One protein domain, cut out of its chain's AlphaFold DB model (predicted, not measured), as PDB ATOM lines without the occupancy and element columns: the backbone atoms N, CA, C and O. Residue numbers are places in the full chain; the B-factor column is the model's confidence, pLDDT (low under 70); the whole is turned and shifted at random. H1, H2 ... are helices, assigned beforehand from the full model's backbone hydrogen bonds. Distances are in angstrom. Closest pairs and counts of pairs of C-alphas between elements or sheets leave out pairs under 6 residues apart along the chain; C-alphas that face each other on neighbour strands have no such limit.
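What this domain is: This is residues 7 to 67 of the 68 residues of an uncharacterized protein of Candidatus Rokubacteria bacterium (UniProt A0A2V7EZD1). Two helices follow each other nearly end to end in one long line, H2 carrying on from H1, with residues 57 to 67 sticking out free. Beyond the other end of H1, the unnamed stretch of residues 7 to 32 makes a long open loop that turns back near Asn 18. The printed part has 61 residues, with H1 then H2 and no named strand; its class is all helix, though only 30 residues are in named elements, under half. It is extended, with a radius of gyration of the C-alphas of 18.8 A and spans of 61 by 30 by 17 A.

How they stand to each other: H2, residues 50 to 66, and H1, residues 33 to 45, only just touch, with 3 pairs of C-alphas within 8 A, and only at the corner by their tight link. H1 touches with residues 44 to 45 alone, H2 with 50 to 51 alone; the closest C-alphas, of Leu 44 and Pro 50, are 6.1 A apart. They run the same way at a shallow tilt of 21 degrees. In both, every O i to N i+4 pair is within hydrogen-bond range.

Where its parts are: H2 is 24.3 A long and ends at C-alpha 66, (-38.179, -12.544, 39.366). H1 is 18.6 A long and begins at C-alpha 33, (5.465, -20.997, 29.788).

The domain as a whole: The C-alphas farthest apart, of Pro 19 and Asn 67, are 62.1 A apart. The printed part has no cut. Residues 11, 17 and 19 have pLDDT under 70.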
ATOM      1  N   LEU A   7       9.625 -13.798  15.006       76.31
ATOM      2  CA  LEU A   7       8.724 -14.036  16.152       76.31
ATOM      3  C   LEU A   7       9.337 -13.572  17.488       76.31
ATOM      4  O   LEU A   7      10.537 -13.752  17.686       76.31
ATOM      5  N   ASP A   8       8.506 -13.122  18.436       73.12
ATOM      6  CA  ASP A   8       8.889 -12.825  19.836       73.12
ATOM      7  C   ASP A   8       7.889 -13.418  20.851       73.12
ATOM      8  O   ASP A   8       7.142 -12.694  21.504       73.12
ATOM      9  N   LEU A   9       7.802 -14.751  20.965       74.50
ATOM     10  CA  LEU A   9       6.710 -15.422  21.690       74.50
ATOM     11  C   LEU A   9       6.774 -15.377  23.237       74.50
ATOM     12  O   LEU A   9       6.827 -16.416  23.890       74.50
ATOM     13  N   LEU A  10       6.682 -14.178  23.810       72.69
ATOM     14  CA  LEU A  10       5.931 -13.839  25.039       72.69
ATOM     15  C   LEU A  10       5.708 -12.312  25.166       72.69
ATOM     16  O   LEU A  10       4.926 -11.883  26.011       72.69
ATOM     17  N   GLY A  11       6.279 -11.520  24.246       53.06
ATOM     18  CA  GLY A  11       5.708 -10.279  23.697       53.06
ATOM     19  C   GLY A  11       5.099 -10.492  22.294       53.06
ATOM     20  O   GLY A  11       5.217  -9.626  21.439       53.06
ATOM     21  N   LEU A  12       4.501 -11.671  22.068       72.31
ATOM     22  CA  LEU A  12       4.236 -12.385  20.797       72.31
ATOM     23  C   LEU A  12       4.117 -11.580  19.476       72.31
ATOM     24  O   LEU A  12       3.043 -11.511  18.881       72.31
ATOM     25  N   VAL A  13       5.253 -11.108  18.942       70.75
ATOM     26  CA  VAL A  13       5.417 -10.661  17.533       70.75
ATOM     27  C   VAL A  13       5.531 -11.875  16.589       70.75
ATOM     28  O   VAL A  13       5.961 -12.933  17.049       70.75
ATOM     29  N   VAL A  14       5.141 -11.747  15.302       75.12
ATOM     30  CA  VAL A  14       5.272 -12.765  14.220       75.12
ATOM     31  C   VAL A  14       5.325 -12.119  12.811       75.12
ATOM     32  O   VAL A  14       4.300 -12.015  12.140       75.12
ATOM     33  N   ASP A  15       6.495 -11.723  12.304       72.88
ATOM     34  CA  ASP A  15       6.658 -11.309  10.893       72.88
ATOM     35  C   ASP A  15       6.738 -12.534   9.941       72.88
ATOM     36  O   ASP A  15       7.105 -13.619  10.402       72.88
ATOM     37  N   LEU A  16       6.378 -12.389   8.639       74.06
ATOM     38  CA  LEU A  16       6.041 -13.496   7.693       74.06
ATOM     39  C   LEU A  16       6.529 -13.348   6.202       74.06
ATOM     40  O   LEU A  16       6.064 -12.452   5.495       74.06
ATOM     41  N   PRO A  17       7.349 -14.284   5.651       66.12
ATOM     42  CA  PRO A  17       7.995 -14.213   4.329       66.12
ATOM     43  C   PRO A  17       7.399 -15.163   3.264       66.12
ATOM     44  O   PRO A  17       8.028 -16.154   2.883       66.12
ATOM     45  N   ASN A  18       6.204 -14.880   2.742       70.50
ATOM     46  CA  ASN A  18       5.561 -15.661   1.663       70.50
ATOM     47  C   ASN A  18       6.538 -15.989   0.491       70.50
ATOM     48  O   ASN A  18       7.008 -15.039  -0.143       70.50
ATOM     49  N   PRO A  19       6.873 -17.253   0.117       63.81
ATOM     50  CA  PRO A  19       6.559 -18.605   0.607       63.81
ATOM     51  C   PRO A  19       5.897 -18.916   1.959       63.81
ATOM     52  O   PRO A  19       4.916 -19.654   1.998       63.81
ATOM     53  N   LEU A  20       6.510 -18.510   3.078       70.00
ATOM     54  CA  LEU A  20       6.429 -19.316   4.301       70.00
ATOM     55  C   LEU A  20       5.035 -19.369   4.941       70.00
ATOM     56  O   LEU A  20       4.416 -18.351   5.244       70.00
ATOM     57  N   VAL A  21       4.613 -20.602   5.214       75.56
ATOM     58  CA  VAL A  21       3.468 -20.965   6.050       75.56
ATOM     59  C   VAL A  21       4.024 -21.496   7.370       75.56
ATOM     60  O   VAL A  21       4.918 -22.341   7.357       75.56
ATOM     61  N   ILE A  22       3.501 -21.015   8.497       76.25
ATOM     62  CA  ILE A  22       3.857 -21.495   9.837       76.25
ATOM     63  C   ILE A  22       2.616 -22.046  10.543       76.25
ATOM     64  O   ILE A  22       1.527 -21.491  10.421       76.25
ATOM     65  N   ASN A  23       2.797 -23.138  11.282       77.81
ATOM     66  CA  ASN A  23       1.798 -23.677  12.197       77.81
ATOM     67  C   ASN A  23       2.268 -23.412  13.632       77.81
ATOM     68  O   ASN A  23       3.391 -23.780  13.975       77.81
ATOM     69  N   ILE A  24       1.430 -22.780  14.453       81.50
ATOM     70  CA  ILE A  24       1.721 -22.495  15.863       81.50
ATOM     71  C   ILE A  24       0.777 -23.348  16.709       81.50
ATOM     72  O   ILE A  24      -0.440 -23.259  16.560       81.50
ATOM     73  N   VAL A  25       1.341 -24.168  17.595       82.69
ATOM     74  CA  VAL A  25       0.598 -25.048  18.506       82.69
ATOM     75  C   VAL A  25       0.966 -24.681  19.941       82.69
ATOM     76  O   VAL A  25       2.144 -24.532  20.261       82.69
ATOM     77  N   ALA A  26      -0.040 -24.516  20.797       88.31
ATOM     78  CA  ALA A  26       0.153 -24.332  22.230       88.31
ATOM     79  C   ALA A  26       0.065 -25.695  22.932       88.31
ATOM     80  O   ALA A  26      -0.983 -26.337  22.907       88.31
ATOM     81  N   GLU A  27       1.158 -26.124  23.561       91.81
ATOM     82  CA  GLU A  27       1.213 -27.356  24.354       91.81
ATOM     83  C   GLU A  27       1.392 -27.017  25.837       91.81
ATOM     84  O   GLU A  27       2.350 -26.338  26.215       91.81
ATOM     85  N   SER A  28       0.499 -27.506  26.696       93.06
ATOM     86  CA  SER A  28       0.642 -27.378  28.148       93.06
ATOM     87  C   SER A  28       1.622 -28.418  28.707       93.06
ATOM     88  O   SER A  28       1.759 -29.522  28.187       93.06
ATOM     89  N   GLY A  29       2.339 -28.063  29.775       93.88
ATOM     90  CA  GLY A  29       3.345 -28.933  30.385       93.88
ATOM     91  C   GLY A  29       4.372 -28.188  31.235       93.88
ATOM     92  O   GLY A  29       4.461 -26.958  31.218       93.88
ATOM     93  N   ALA A  30       5.179 -28.928  31.996       94.00
ATOM     94  CA  ALA A  30       6.258 -28.338  32.786       94.00
ATOM     95  C   ALA A  30       7.276 -27.629  31.869       94.00
ATOM     96  O   ALA A  30       7.779 -28.223  30.923       94.00
ATOM     97  N   GLY A  31       7.572 -26.356  32.148       86.38
ATOM     98  CA  GLY A  31       8.492 -25.533  31.348       86.38
ATOM     99  C   GLY A  31       7.866 -24.805  30.146       86.38
ATOM    100  O   GLY A  31       8.421 -23.798  29.711       86.38
ATOM    101  N   ASN A  32       6.689 -25.214  29.663       89.25
ATOM    102  CA  ASN A  32       6.033 -24.603  28.498       89.25
ATOM    103  C   ASN A  32       5.332 -23.278  28.855       89.25
ATOM    104  O   ASN A  32       4.111 -23.198  28.808       89.25
ATOM    105  N   LEU A  33       6.064 -22.228  29.239       89.12
ATOM    106  CA  LEU A  33       5.465 -20.997  29.788       89.12
ATOM    107  C   LEU A  33       4.396 -20.368  28.874       89.12
ATOM    108  O   LEU A  33       3.280 -20.122  29.328       89.12
ATOM    109  N   LEU A  34       4.704 -20.163  27.588       88.00
ATOM    110  CA  LEU A  34       3.736 -19.649  26.613       88.00
ATOM    111  C   LEU A  34       2.589 -20.636  26.366       88.00
ATOM    112  O   LEU A  34       1.436 -20.221  26.341       88.00
ATOM    113  N   GLY A  35       2.893 -21.925  26.189       90.94
ATOM    114  CA  GLY A  35       1.877 -22.953  25.957       90.94
ATOM    115  C   GLY A  35       0.880 -23.021  27.112       90.94
ATOM    116  O   GLY A  35      -0.321 -22.939  26.894       90.94
ATOM    117  N   ASN A  36       1.375 -23.020  28.350       92.31
ATOM    118  CA  ASN A  36       0.573 -22.931  29.568       92.31
ATOM    119  C   ASN A  36      -0.245 -21.636  29.639       92.31
ATOM    120  O   ASN A  36      -1.411 -21.696  30.013       92.31
ATOM    121  N   LEU A  37       0.331 -20.482  29.282       90.69
ATOM    122  CA  LEU A  37      -0.387 -19.205  29.271       90.69
ATOM    123  C   LEU A  37      -1.536 -19.216  28.254       90.69
ATOM    124  O   LEU A  37      -2.664 -18.874  28.600       90.69
ATOM    125  N   LEU A  38      -1.265 -19.648  27.021       90.12
ATOM    126  CA  LEU A  38      -2.268 -19.748  25.963       90.12
ATOM    127  C   LEU A  38      -3.349 -20.774  26.328       90.12
ATOM    128  O   LEU A  38      -4.526 -20.435  26.259       90.12
ATOM    129  N   CYS A  39      -2.977 -21.963  26.818       91.06
ATOM    130  CA  CYS A  39      -3.923 -22.978  27.290       91.06
ATOM    131  C   CYS A  39      -4.765 -22.510  28.492       91.06
ATOM    132  O   CYS A  39      -5.940 -22.857  28.583       91.06
ATOM    133  N   ALA A  40      -4.201 -21.723  29.415       89.25
ATOM    134  CA  ALA A  40      -4.942 -21.173  30.550       89.25
ATOM    135  C   ALA A  40      -5.945 -20.093  30.118       89.25
ATOM    136  O   ALA A  40      -7.063 -20.052  30.630       89.25
ATOM    137  N   ILE A  41      -5.573 -19.243  29.154       87.62
ATOM    138  CA  ILE A  41      -6.472 -18.235  28.580       87.62
ATOM    139  C   ILE A  41      -7.586 -18.909  27.773       87.62
ATOM    140  O   ILE A  41      -8.750 -18.558  27.956       87.62
ATOM    141  N   THR A  42      -7.280 -19.900  26.928       85.88
ATOM    142  CA  THR A  42      -8.320 -20.633  26.187       85.88
ATOM    143  C   THR A  42      -9.245 -21.392  27.135       85.88
ATOM    144  O   THR A  42     -10.455 -21.247  27.021       85.88
ATOM    145  N   GLY A  43      -8.708 -22.065  28.161       86.00
ATOM    146  CA  GLY A  43      -9.506 -22.757  29.183       86.00
ATOM    147  C   GLY A  43     -10.423 -21.845  30.015       86.00
ATOM    148  O   GLY A  43     -11.431 -22.303  30.552       86.00
ATOM    149  N   LEU A  44     -10.123 -20.544  30.108       86.00
ATOM    150  CA  LEU A  44     -11.024 -19.551  30.705       86.00
ATOM    151  C   LEU A  44     -12.188 -19.172  29.769       86.00
ATOM    152  O   LEU A  44     -13.271 -18.826  30.249       86.00
ATOM    153  N   LEU A  45     -11.956 -19.225  28.455       83.19
ATOM    154  CA  LEU A  45     -12.908 -18.870  27.398       83.19
ATOM    155  C   LEU A  45     -13.744 -20.065  26.900       83.19
ATOM    156  O   LEU A  45     -14.760 -19.852  26.236       83.19
ATOM    157  N   ASP A  46     -13.348 -21.295  27.231       83.25
ATOM    158  CA  ASP A  46     -14.050 -22.521  26.851       83.25
ATOM    159  C   ASP A  46     -15.506 -22.563  27.357       83.25
ATOM    160  O   ASP A  46     -15.859 -22.095  28.448       83.25
ATOM    161  N   GLY A  47     -16.382 -23.183  26.561       72.50
ATOM    162  CA  GLY A  47     -17.784 -23.398  26.917       72.50
ATOM    163  C   GLY A  47     -17.920 -24.297  28.150       72.50
ATOM    164  O   GLY A  47     -17.550 -25.465  28.112       72.50
ATOM    165  N   GLY A  48     -18.469 -23.756  29.243       77.94
ATOM    166  CA  GLY A  48     -18.523 -24.415  30.558       77.94
ATOM    167  C   GLY A  48     -17.405 -23.993  31.526       77.94
ATOM    168  O   GLY A  48     -17.448 -24.355  32.705       77.94
ATOM    169  N   GLY A  49     -16.447 -23.184  31.060       82.81
ATOM    170  CA  GLY A  49     -15.414 -22.561  31.883       82.81
ATOM    171  C   GLY A  49     -15.966 -21.558  32.913       82.81
ATOM    172  O   GLY A  49     -17.176 -21.299  32.959       82.81
ATOM    173  N   PRO A  50     -15.095 -20.953  33.744       84.25
ATOM    174  CA  PRO A  50     -15.498 -20.120  34.882       84.25
ATOM    175  C   PRO A  50     -16.478 -18.990  34.533       84.25
ATOM    176  O   PRO A  50     -17.404 -18.718  35.294       84.25
ATOM    177  N   ILE A  51     -16.334 -18.374  33.354       86.25
ATOM    178  CA  ILE A  51     -17.236 -17.313  32.880       86.25
ATOM    179  C   ILE A  51     -18.664 -17.847  32.688       86.25
ATOM    180  O   ILE A  51     -19.622 -17.203  33.111       86.25
ATOM    181  N   GLN A  52     -18.830 -19.044  32.117       87.44
ATOM    182  CA  GLN A  52     -20.152 -19.650  31.920       87.44
ATOM    183  C   GLN A  52     -20.785 -20.094  33.244       87.44
ATOM    184  O   GLN A  52     -21.999 -19.995  33.409       87.44
ATOM    185  N   GLN A  53     -19.974 -20.507  34.221       88.44
ATOM    186  CA  GLN A  53     -20.447 -20.813  35.576       88.44
ATOM    187  C   GLN A  53     -20.961 -19.550  36.287       88.44
ATOM    188  O   GLN A  53     -22.023 -19.583  36.908       88.44
ATOM    189  N   ILE A  54     -20.266 -18.415  36.126       91.94
ATOM    190  CA  ILE A  54     -20.722 -17.106  36.619       91.94
ATOM    191  C   ILE A  54     -22.029 -16.693  35.925       91.94
ATOM    192  O   ILE A  54     -22.980 -16.319  36.607       91.94
ATOM    193  N   VAL A  55     -22.124 -16.809  34.596       92.88
ATOM    194  CA  VAL A  55     -23.357 -16.502  33.843       92.88
ATOM    195  C   VAL A  55     -24.530 -17.372  34.309       92.88
ATOM    196  O   VAL A  55     -25.618 -16.850  34.545       92.88
ATOM    197  N   ALA A  56     -24.322 -18.675  34.521       93.62
ATOM    198  CA  ALA A  56     -25.351 -19.569  35.051       93.62
ATOM    199  C   ALA A  56     -25.798 -19.172  36.472       93.62
ATOM    200  O   ALA A  56     -26.997 -19.136  36.752       93.62
ATOM    201  N   ALA A  57     -24.861 -18.815  37.356       95.25
ATOM    202  CA  ALA A  57     -25.172 -18.340  38.703       95.25
ATOM    203  C   ALA A  57     -25.962 -17.016  38.691       95.25
ATOM    204  O   ALA A  57     -26.933 -16.875  39.434       95.25
ATOM    205  N   LEU A  58     -25.597 -16.075  37.813       97.06
ATOM    206  CA  LEU A  58     -26.321 -14.814  37.623       97.06
ATOM    207  C   LEU A  58     -27.737 -15.048  37.079       97.06
ATOM    208  O   LEU A  58     -28.686 -14.466  37.599       97.06
ATOM    209  N   ASN A  59     -27.907 -15.943  36.102       96.62
ATOM    210  CA  ASN A  59     -29.225 -16.306  35.573       96.62
ATOM    211  C   ASN A  59     -30.124 -16.935  36.651       96.62
ATOM    212  O   ASN A  59     -31.297 -16.579  36.752       96.62
ATOM    213  N   ASN A  60     -29.573 -17.809  37.500       96.44
ATOM    214  CA  ASN A  60     -30.301 -18.392  38.631       96.44
ATOM    215  C   ASN A  60     -30.718 -17.327  39.661       96.44
ATOM    216  O   ASN A  60     -31.844 -17.366  40.157       96.44
ATOM    217  N   LEU A  61     -29.846 -16.356  39.958       97.19
ATOM    218  CA  LEU A  61     -30.165 -15.235  40.847       97.19
ATOM    219  C   LEU A  61     -31.282 -14.353  40.265       97.19
ATOM    220  O   LEU A  61     -32.228 -14.024  40.974       97.19
ATOM    221  N   ILE A  62     -31.208 -14.013  38.976       97.50
ATOM    222  CA  ILE A  62     -32.239 -13.226  38.283       97.50
ATOM    223  C   ILE A  62     -33.585 -13.966  38.298       97.50
ATOM    224  O   ILE A  62     -34.608 -13.356  38.599       97.50
ATOM    225  N   ALA A  63     -33.593 -15.278  38.045       97.12
ATOM    226  CA  ALA A  63     -34.806 -16.093  38.108       97.12
ATOM    227  C   ALA A  63     -35.397 -16.170  39.528       97.12
ATOM    228  O   ALA A  63     -36.613 -16.105  39.687       97.12
ATOM    229  N   ALA A  64     -34.560 -16.269  40.565       95.75
ATOM    230  CA  ALA A  64     -35.017 -16.257  41.955       95.75
ATOM    231  C   ALA A  64     -35.621 -14.900  42.360       95.75
ATOM    232  O   ALA A  64     -36.651 -14.870  43.026       95.75
ATOM    233  N   LEU A  65     -35.015 -13.789  41.924       97.19
ATOM    234  CA  LEU A  65     -35.520 -12.433  42.172       97.19
ATOM    235  C   LEU A  65     -36.789 -12.107  41.368       97.19
ATOM    236  O   LEU A  65     -37.608 -11.328  41.838       97.19
ATOM    237  N   GLY A  66     -36.965 -12.694  40.180       93.06
ATOM    238  CA  GLY A  66     -38.179 -12.544  39.366       93.06
ATOM    239  C   GLY A  66     -39.371 -13.395  39.825       93.06
ATOM    240  O   GLY A  66     -40.476 -13.196  39.330       93.06
ATOM    241  N   ASN A  67     -39.150 -14.330  40.755       86.19
ATOM    242  CA  ASN A  67     -40.173 -15.190  41.360       86.19
ATOM    243  C   ASN A  67     -40.614 -14.709  42.764       86.19
ATOM    244  O   ASN A  67     -41.284 -15.465  43.473       86.19
TER     245      ASN A  67